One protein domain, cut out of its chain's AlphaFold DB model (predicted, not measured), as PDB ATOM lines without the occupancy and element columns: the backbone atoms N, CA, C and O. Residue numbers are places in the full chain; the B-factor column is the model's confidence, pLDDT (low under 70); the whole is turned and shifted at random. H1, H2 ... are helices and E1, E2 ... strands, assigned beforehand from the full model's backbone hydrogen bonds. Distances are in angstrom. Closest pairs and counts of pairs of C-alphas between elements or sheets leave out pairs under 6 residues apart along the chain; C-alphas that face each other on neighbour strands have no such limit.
ATOM      1  N   SER A 112     -43.893 -46.736 -21.317       87.00
ATOM      2  CA  SER A 112     -43.519 -48.139 -21.475       87.00
ATOM      3  C   SER A 112     -44.122 -48.733 -22.759       87.00
ATOM      4  O   SER A 112     -45.183 -48.284 -23.214       87.00
ATOM      5  N   PRO A 113     -43.513 -49.788 -23.331       85.12
ATOM      6  CA  PRO A 113     -44.080 -50.488 -24.483       85.12
ATOM      7  C   PRO A 113     -45.500 -51.018 -24.232       85.12
ATOM      8  O   PRO A 113     -46.321 -51.057 -25.147       85.12
ATOM      9  N   ASP A 114     -45.820 -51.414 -22.999       86.75
ATOM     10  CA  ASP A 114     -47.156 -51.910 -22.658       86.75
ATOM     11  C   ASP A 114     -48.188 -50.783 -22.593       86.75
ATOM     12  O   ASP A 114     -49.291 -50.936 -23.126       86.75
ATOM     13  N   ARG A 115     -47.816 -49.614 -22.054       88.00
ATOM     14  CA  ARG A 115     -48.685 -48.434 -22.108       88.00
ATOM     15  C   ARG A 115     -48.876 -47.947 -23.543       88.00
ATOM     16  O   ARG A 115     -49.991 -47.597 -23.920       88.00
ATOM     17  N   ALA A 116     -47.838 -48.009 -24.378       87.88
ATOM     18  CA  ALA A 116     -47.951 -47.705 -25.803       87.88
ATOM     19  C   ALA A 116     -48.995 -48.597 -26.500       87.88
ATOM     20  O   ALA A 116     -49.884 -48.077 -27.173       87.88
ATOM     21  N   LYS A 117     -48.955 -49.921 -26.281       84.75
ATOM     22  CA  LYS A 117     -49.967 -50.853 -26.816       84.75
ATOM     23  C   LYS A 117     -51.379 -50.505 -26.342       84.75
ATOM     24  O   LYS A 117     -52.303 -50.508 -27.153       84.75
ATOM     25  N   ALA A 118     -51.545 -50.203 -25.053       88.25
ATOM     26  CA  ALA A 118     -52.843 -49.841 -24.486       88.25
ATOM     27  C   ALA A 118     -53.409 -48.570 -25.138       88.25
ATOM     28  O   ALA A 118     -54.547 -48.567 -25.598       88.25
ATOM     29  N   LEU A 119     -52.592 -47.523 -25.267       88.50
ATOM     30  CA  LEU A 119     -53.000 -46.259 -25.879       88.50
ATOM     31  C   LEU A 119     -53.408 -46.414 -27.346       88.50
ATOM     32  O   LEU A 119     -54.380 -45.799 -27.779       88.50
ATOM     33  N   ILE A 120     -52.711 -47.248 -28.116       83.56
ATOM     34  CA  ILE A 120     -53.093 -47.477 -29.514       83.56
ATOM     35  C   ILE A 120     -54.406 -48.260 -29.593       83.56
ATOM     36  O   ILE A 120     -55.253 -47.916 -30.411       83.56
ATOM     37  N   ALA A 121     -54.628 -49.238 -28.707       84.50
ATOM     38  CA  ALA A 121     -55.918 -49.926 -28.607       84.50
ATOM     39  C   ALA A 121     -57.069 -48.970 -28.220       84.50
ATOM     40  O   ALA A 121     -58.219 -49.193 -28.592       84.50
ATOM     41  N   GLU A 122     -56.765 -47.873 -27.518       87.00
ATOM     42  CA  GLU A 122     -57.687 -46.759 -27.248       87.00
ATOM     43  C   GLU A 122     -57.827 -45.773 -28.436       87.00
ATOM     44  O   GLU A 122     -58.543 -44.772 -28.340       87.00
ATOM     45  N   GLY A 123     -57.146 -46.017 -29.561       84.19
ATOM     46  CA  GLY A 123     -57.146 -45.165 -30.754       84.19
ATOM     47  C   GLY A 123     -56.285 -43.903 -30.636       84.19
ATOM     48  O   GLY A 123     -56.479 -42.943 -31.387       84.19
ATOM     49  N   LYS A 124     -55.357 -43.852 -29.674       86.69
ATOM     50  CA  LYS A 124     -54.453 -42.713 -29.466       86.69
ATOM     51  C   LYS A 124     -53.210 -42.830 -30.345       86.69
ATOM     52  O   LYS A 124     -52.730 -43.919 -30.642       86.69
ATOM     53  N   LYS A 125     -52.649 -41.674 -30.710       85.75
ATOM     54  CA  LYS A 125     -51.371 -41.596 -31.425       85.75
ATOM     55  C   LYS A 125     -50.206 -41.802 -30.462       85.75
ATOM     56  O   LYS A 125     -50.120 -41.108 -29.448       85.75
ATOM     57  N   VAL A 126     -49.294 -42.693 -30.833       87.50
ATOM     58  CA  VAL A 126     -48.020 -42.930 -30.146       87.50
ATOM     59  C   VAL A 126     -46.889 -42.668 -31.129       87.50
ATOM     60  O   VAL A 126     -46.948 -43.114 -32.274       87.50
ATOM     61  N   PHE A 127     -45.874 -41.940 -30.678       86.19
ATOM     62  CA  PHE A 127     -44.658 -41.667 -31.433       86.19
ATOM     63  C   PHE A 127     -43.579 -42.654 -31.000       86.19
ATOM     64  O   PHE A 127     -43.455 -42.950 -29.814       86.19
ATOM     65  N   VAL A 128     -42.777 -43.138 -31.935       81.25
ATOM     66  CA  VAL A 128     -41.644 -44.015 -31.657       81.25
ATOM     67  C   VAL A 128     -40.367 -43.414 -32.228       81.25
ATOM     68  O   VAL A 128     -40.384 -42.760 -33.274       81.25
ATOM     69  N   ILE A 129     -39.256 -43.662 -31.548       77.75
ATOM     70  CA  ILE A 129     -37.910 -43.473 -32.078       77.75
ATOM     71  C   ILE A 129     -37.274 -44.857 -32.115       77.75
ATOM     72  O   ILE A 129     -36.999 -45.437 -31.063       77.75
ATOM     73  N   SER A 130     -37.086 -45.394 -33.323       72.50
ATOM     74  CA  SER A 130     -36.501 -46.724 -33.501       72.50
ATOM     75  C   SER A 130     -34.982 -46.665 -33.630       72.50
ATOM     76  O   SER A 130     -34.434 -45.767 -34.277       72.50
ATOM     77  N   LYS A 131     -34.297 -47.642 -33.026       65.38
ATOM     78  CA  LYS A 131     -32.836 -47.786 -33.132       65.38
ATOM     79  C   LYS A 131     -32.375 -48.186 -34.535       65.38
ATOM     80  O   LYS A 131     -31.312 -47.742 -34.965       65.38
ATOM     81  N   ASP A 132     -33.158 -49.007 -35.237       61.50
ATOM     82  CA  ASP A 132     -32.752 -49.620 -36.509       61.50
ATOM     83  C   ASP A 132     -32.873 -48.645 -37.692       61.50
ATOM     84  O   ASP A 132     -32.055 -48.651 -38.615       61.50
ATOM     85  N   THR A 133     -33.853 -47.743 -37.640       57.59
ATOM     86  CA  THR A 133     -34.012 -46.637 -38.589       57.59
ATOM     87  C   THR A 133     -33.468 -45.363 -37.961       57.59
ATOM     88  O   THR A 133     -34.206 -44.613 -37.326       57.59
ATOM     89  N   ALA A 134     -32.160 -45.149 -38.106       49.62
ATOM     90  CA  ALA A 134     -31.416 -44.008 -37.572       49.62
ATOM     91  C   ALA A 134     -32.266 -42.726 -37.375       49.62
ATOM     92  O   ALA A 134     -32.498 -41.964 -38.313       49.62
ATOM     93  N   SER A 135     -32.669 -42.444 -36.129       54.28
ATOM     94  CA  SER A 135     -33.218 -41.157 -35.658       54.28
ATOM     95  C   SER A 135     -34.475 -40.615 -36.371       54.28
ATOM     96  O   SER A 135     -34.638 -39.400 -36.495       54.28
ATOM     97  N   CYS A 136     -35.367 -41.482 -36.852       58.44
ATOM     98  CA  CYS A 136     -36.644 -41.056 -37.435       58.44
ATOM     99  C   CYS A 136     -37.758 -41.103 -36.374       58.44
ATOM    100  O   CYS A 136     -37.951 -42.140 -35.741       58.44
ATOM    101  N   GLU A 137     -38.497 -40.004 -36.191       67.25
ATOM    102  CA  GLU A 137     -39.745 -40.022 -35.418       67.25
ATOM    103  C   GLU A 137     -40.858 -40.608 -36.292       67.25
ATOM    104  O   GLU A 137     -41.139 -40.101 -37.380       67.25
ATOM    105  N   MET A 138     -41.478 -41.690 -35.826       73.56
ATOM    106  CA  MET A 138     -42.567 -42.364 -36.535       73.56
ATOM    107  C   MET A 138     -43.825 -42.379 -35.669       73.56
ATOM    108  O   MET A 138     -43.734 -42.459 -34.448       73.56
ATOM    109  N   THR A 139     -45.007 -42.339 -36.278       76.38
ATOM    110  CA  THR A 139     -46.279 -42.600 -35.589       76.38
ATOM    111  C   THR A 139     -46.648 -44.074 -35.733       76.38
ATOM    112  O   THR A 139     -46.479 -44.650 -36.804       76.38
ATOM    113  N   ILE A 140     -47.165 -44.686 -34.668       76.69
ATOM    114  CA  ILE A 140     -47.734 -46.036 -34.722       76.69
ATOM    115  C   ILE A 140     -49.225 -45.937 -35.050       76.69
ATOM    116  O   ILE A 140     -49.975 -45.261 -34.343       76.69
ATOM    117  N   GLU A 141     -49.652 -46.629 -36.102       74.62
ATOM    118  CA  GLU A 141     -51.052 -46.734 -36.523       74.62
ATOM    119  C   GLU A 141     -51.509 -48.197 -36.528       74.62
ATOM    120  O   GLU A 141     -50.729 -49.095 -36.847       74.62
ATOM    121  N   GLU A 142     -52.781 -48.454 -36.216       73.12
ATOM    122  CA  GLU A 142     -53.394 -49.769 -36.432       73.12
ATOM    123  C   GLU A 142     -54.010 -49.838 -37.838       73.12
ATOM    124  O   GLU A 142     -54.876 -49.035 -38.190       73.12
ATOM    125  N   ARG A 143     -53.575 -50.813 -38.642       73.62
ATOM    126  CA  ARG A 143     -54.139 -51.145 -39.956       73.62
ATOM    127  C   ARG A 143     -54.458 -52.633 -39.999       73.62
ATOM    128  O   ARG A 143     -53.576 -53.462 -39.796       73.62
ATOM    129  N   ASP A 144     -55.724 -52.973 -40.234       73.00
ATOM    130  CA  ASP A 144     -56.197 -54.361 -40.356       73.00
ATOM    131  C   ASP A 144     -55.757 -55.289 -39.197       73.00
ATOM    132  O   ASP A 144     -55.381 -56.444 -39.407       73.00
ATOM    133  N   GLY A 145     -55.781 -54.786 -37.954       70.38
ATOM    134  CA  GLY A 145     -55.387 -55.543 -36.756       70.38
ATOM    135  C   GLY A 145     -53.874 -55.715 -36.570       70.38
ATOM    136  O   GLY A 145     -53.441 -56.529 -35.753       70.38
ATOM    137  N   LYS A 146     -53.056 -54.977 -37.331       70.69
ATOM    138  CA  LYS A 146     -51.597 -54.916 -37.190       70.69
ATOM    139  C   LYS A 146     -51.154 -53.487 -36.891       70.69
ATOM    140  O   LYS A 146     -51.684 -52.540 -37.462       70.69
ATOM    141  N   PHE A 147     -50.143 -53.341 -36.042       72.00
ATOM    142  CA  PHE A 147     -49.503 -52.050 -35.798       72.00
ATOM    143  C   PHE A 147     -48.394 -51.811 -36.822       72.00
ATOM    144  O   PHE A 147     -47.544 -52.682 -37.019       72.00
ATOM    145  N   VAL A 148     -48.416 -50.647 -37.466       72.62
ATOM    146  CA  VAL A 148     -47.436 -50.217 -38.470       72.62
ATOM    147  C   VAL A 148     -46.817 -48.882 -38.070       72.62
ATOM    148  O   VAL A 148     -47.493 -48.020 -37.506       72.62
ATOM    149  N   TYR A 149     -45.531 -48.710 -38.371       75.75
ATOM    150  CA  TYR A 149     -44.817 -47.449 -38.182       75.75
ATOM    151  C   TYR A 149     -44.950 -46.557 -39.423       75.75
ATOM    152  O   TYR A 149     -44.826 -47.030 -40.551       75.75
ATOM    153  N   VAL A 150     -45.180 -45.261 -39.219       72.19
ATOM    154  CA  VAL A 150     -45.336 -44.257 -40.283       72.19
ATOM    155  C   VAL A 150     -44.364 -43.100 -40.030       72.19
ATOM    156  O   VAL A 150     -44.511 -42.406 -39.028       72.19
ATOM    157  N   ASP A 151     -43.367 -42.884 -40.902       69.44
ATOM    158  CA  ASP A 151     -42.434 -41.737 -40.804       69.44
ATOM    159  C   ASP A 151     -43.195 -40.423 -41.052       69.44
ATOM    160  O   ASP A 151     -43.847 -40.255 -42.082       69.44
ATOM    161  N   GLU A 152     -43.105 -39.473 -40.117       63.72
ATOM    162  CA  GLU A 152     -43.804 -38.186 -40.225       63.72
ATOM    163  C   GLU A 152     -43.257 -37.279 -41.344       63.72
ATOM    164  O   GLU A 152     -43.916 -36.314 -41.731       63.72
ATOM    165  N   ARG A 153     -42.056 -37.548 -41.878       58.00
ATOM    166  CA  ARG A 153     -41.416 -36.700 -42.902       58.00
ATOM    167  C   ARG A 153     -41.867 -36.995 -44.329       58.00
ATOM    168  O   ARG A 153     -41.600 -36.182 -45.213       58.00
ATOM    169  N   GLU A 154     -42.540 -38.115 -44.570       46.97
ATOM    170  CA  GLU A 154     -43.043 -38.487 -45.895       46.97
ATOM    171  C   GLU A 154     -44.543 -38.803 -45.834       46.97
ATOM    172  O   GLU A 154     -44.962 -39.956 -45.918       46.97
ATOM    173  N   GLU A 155     -45.377 -37.757 -45.746       40.38
ATOM    174  CA  GLU A 155     -46.798 -37.883 -46.092       40.38
ATOM    175  C   GLU A 155     -46.914 -38.437 -47.525       40.38
ATOM    176  O   GLU A 155     -46.609 -37.753 -48.504       40.38
ATOM    177  N   GLY A 156     -47.358 -39.689 -47.655       45.38
ATOM    178  CA  GLY A 156     -47.752 -40.266 -48.943       45.38
ATOM    179  C   GLY A 156     -46.781 -41.248 -49.600       45.38
ATOM    180  O   GLY A 156     -46.983 -41.558 -50.775       45.38
ATOM    181  N   LYS A 157     -45.778 -41.788 -48.894       45.66
ATOM    182  CA  LYS A 157     -45.214 -43.092 -49.285       45.66
ATOM    183  C   LYS A 157     -45.865 -44.188 -48.456       45.66
ATOM    184  O   LYS A 157     -45.973 -44.054 -47.241       45.66
ATOM    185  N   ASP A 158     -46.315 -45.248 -49.125       45.81
ATOM    186  CA  ASP A 158     -46.743 -46.487 -48.479       45.81
ATOM    187  C   ASP A 158     -45.582 -46.974 -47.602       45.81
ATOM    188  O   ASP A 158     -44.587 -47.490 -48.115       45.81
ATOM    189  N   GLY A 159     -45.663 -46.678 -46.300       47.78
ATOM    190  CA  GLY A 159     -44.633 -47.006 -45.322       47.78
ATOM    191  C   GLY A 159     -44.295 -48.487 -45.409       47.78
ATOM    192  O   GLY A 159     -45.190 -49.319 -45.573       47.78
ATOM    193  N   GLU A 160     -43.006 -48.815 -45.334       49.25
ATOM    194  CA  GLU A 160     -42.600 -50.207 -45.181       49.25
ATOM    195  C   GLU A 160     -43.354 -50.795 -43.979       49.25
ATOM    196  O   GLU A 160     -43.395 -50.187 -42.906       49.25
ATOM    197  N   GLU A 161     -43.996 -51.954 -44.161       49.72
ATOM    198  CA  GLU A 161     -44.615 -52.711 -43.071       49.72
ATOM    199  C   GLU A 161     -43.515 -53.201 -42.111       49.72
ATOM    200  O   GLU A 161     -43.106 -54.362 -42.130       49.72
ATOM    201  N   CYS A 162     -43.012 -52.315 -41.256       52.91
ATOM    202  CA  CYS A 162     -42.137 -52.678 -40.154       52.91
ATOM    203  C   CYS A 162     -43.012 -53.264 -39.041       52.91
ATOM    204  O   CYS A 162     -43.540 -52.566 -38.180       52.91
ATOM    205  N   LEU A 163     -43.232 -54.573 -39.113       54.72
ATOM    206  CA  LEU A 163     -44.064 -55.320 -38.177       54.72
ATOM    207  C   LEU A 163     -43.235 -55.785 -36.974       54.72
ATOM    208  O   LEU A 163     -42.706 -56.892 -37.013       54.72
ATOM    209  N   ALA A 164     -43.139 -54.966 -35.919       58.78
ATOM    210  CA  ALA A 164     -43.102 -55.405 -34.510       58.78
ATOM    211  C   ALA A 164     -42.796 -54.250 -33.536       58.78
ATOM    212  O   ALA A 164     -41.945 -53.405 -33.794       58.78
ATOM    213  N   PHE A 165     -43.429 -54.283 -32.358       68.56
ATOM    214  CA  PHE A 165     -42.936 -53.585 -31.166       68.56
ATOM    215  C   PHE A 165     -41.570 -54.154 -30.770       68.56
ATOM    216  O   PHE A 165     -41.485 -55.350 -30.477       68.56
ATOM    217  N   SER A 166     -40.530 -53.320 -30.727       72.12
ATOM    218  CA  SER A 166     -39.231 -53.708 -30.185       72.12
ATOM    219  C   SER A 166     -39.078 -53.196 -28.751       72.12
ATOM    220  O   SER A 166     -39.257 -52.005 -28.506       72.12
ATOM    221  N   PRO A 167     -38.675 -54.043 -27.787       69.06
ATOM    222  CA  PRO A 167     -38.287 -53.585 -26.450       69.06
ATOM    223  C   PRO A 167     -37.137 -52.567 -26.458       69.06
ATOM    224  O   PRO A 167     -36.873 -51.938 -25.440       69.06
ATOM    225  N   GLU A 168     -36.426 -52.450 -27.580       74.88
ATOM    226  CA  GLU A 168     -35.292 -51.547 -27.739       74.88
ATOM    227  C   GLU A 168     -35.663 -50.163 -28.286       74.88
ATOM    228  O   GLU A 168     -34.794 -49.289 -28.333       74.88
ATOM    229  N   ASP A 169     -36.918 -49.968 -28.702       79.38
ATOM    230  CA  ASP A 169     -37.419 -48.687 -29.190       79.38
ATOM    231  C   ASP A 169     -37.879 -47.787 -28.033       79.38
ATOM    232  O   ASP A 169     -38.346 -48.255 -26.990       79.38
ATOM    233  N   SER A 170     -37.817 -46.471 -28.246       82.81
ATOM    234  CA  SER A 170     -38.370 -45.485 -27.313       82.81
ATOM    235  C   SER A 170     -39.759 -45.038 -27.761       82.81
ATOM    236  O   SER A 170     -39.926 -44.572 -28.888       82.81
ATOM    237  N   TYR A 171     -40.743 -45.120 -26.864       85.88
ATOM    238  CA  TYR A 171     -42.141 -44.767 -27.129       85.88
ATOM    239  C   TYR A 171     -42.538 -43.484 -26.402       85.88
ATOM    240  O   TYR A 171     -42.237 -43.320 -25.222       85.88
ATOM    241  N   TYR A 172     -43.263 -42.599 -27.081       89.31
ATOM    242  CA  TYR A 172     -43.700 -41.313 -26.551       89.31
ATOM    243  C   TYR A 172     -45.169 -41.034 -26.860       89.31
ATOM    244  O   TYR A 172     -45.698 -41.408 -27.906       89.31
ATOM    245  N   VAL A 173     -45.813 -40.274 -25.982       90.81
ATOM    246  CA  VAL A 173     -47.148 -39.705 -26.192       90.81
ATOM    247  C   VAL A 173     -47.133 -38.214 -25.869       90.81
ATOM    248  O   VAL A 173     -46.249 -37.736 -25.161       90.81
ATOM    249  N   LYS A 174     -48.087 -37.453 -26.409       92.31
ATOM    250  CA  LYS A 174     -48.266 -36.044 -26.040       92.31
ATOM    251  C   LYS A 174     -49.013 -35.919 -24.717       92.31
ATOM    252  O   LYS A 174     -50.103 -36.472 -24.579       92.31
ATOM    253  N   GLY A 175     -48.450 -35.135 -23.807       94.38
ATOM    254  CA  GLY A 175     -49.034 -34.786 -22.526       94.38
ATOM    255  C   GLY A 175     -48.880 -35.870 -21.468       94.38
ATOM    256  O   GLY A 175     -49.101 -37.053 -21.729       94.38
TER     257      GLY A 175
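Overview. This is residues 112 to 175 of the 343 residues of an uncharacterized protein of Candidatus Muirbacterium halophilum (UniProt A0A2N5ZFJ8). A single strongly twisted sheet of four strands has one short helix, H1, over one of its faces, running along strand E1, and a long stretch with no named element, residues 152 to 169, leads from the edge strand E3 round to the opposite edge strand E4. The printed part has 64 residues, with one named helix and four named strands in the order H1, E1, E2, E3, E4. The sheet's order is E3, E2, E1, E4, all antiparallel, and its strands' lines turn by 98 degrees from edge to edge. The class is mixed, helices and strands, with under half of the residues in named elements. The whole is compact and rounded, with a radius of gyration of the C-alphas of 11.0 A and spans of 27 by 25 by 22 A.

Arrangement. H1, residues 113 to 121, is on the sheet made of E1, residues 126 to 129, E2, residues 137 to 143, E3, residues 146 to 151, and E4, residues 170 to 174. Its height over the sheet is 8.1 A. It lies over E1 and runs along the strands, at 19 degrees to E1 on the local plane. The closest C-alphas of H1 and E1 are those of Ala 116 and Val 126, 6.5 A apart; those of H1 and E4 are Pro 113 and Tyr 171, 6.6 A apart. In H1 every O i to N i+4 pair is within hydrogen-bond range. E1, E2 and E3 form a meander, each strand the antiparallel neighbour of the one before. With E4 they form a Greek key, in which the first strand, E1, is the antiparallel neighbour of the fourth. In the hairpin of E1 and E2, N 138 and O 128 are 3.0 A apart, within hydrogen-bond range. In the hairpin of E2 and E3, N 141 and O 148 are within range at 2.9 A. Between E1 and E4, N 127 and O 172 are within range at 2.8 A. E3 and E4, the edge strands, are apart.

Along the chain. H1 begins at C-alpha 113, (-44.080, -50.488, -24.483), and measures 12.5 A from first to last C-alpha. E1 measures 10.3 A. E2, the longest strand by residues, measures 18.7 A and begins at C-alpha 137, (-39.745, -40.022, -35.418). E3 measures 16.5 A. E4 measures 13.7 A and ends at C-alpha 174, (-48.266, -36.044, -26.040).

Size, cuts and confidence. The two C-alphas farthest apart are those of Ser 112 and Gly 156, at 28.9 A. The printed part has no cut. The link from E3 to E4, 18 residues, is long. The mean pLDDT of the printed part is 72.0, and residues 131 to 137, 151 to 165 and 167 are under 70.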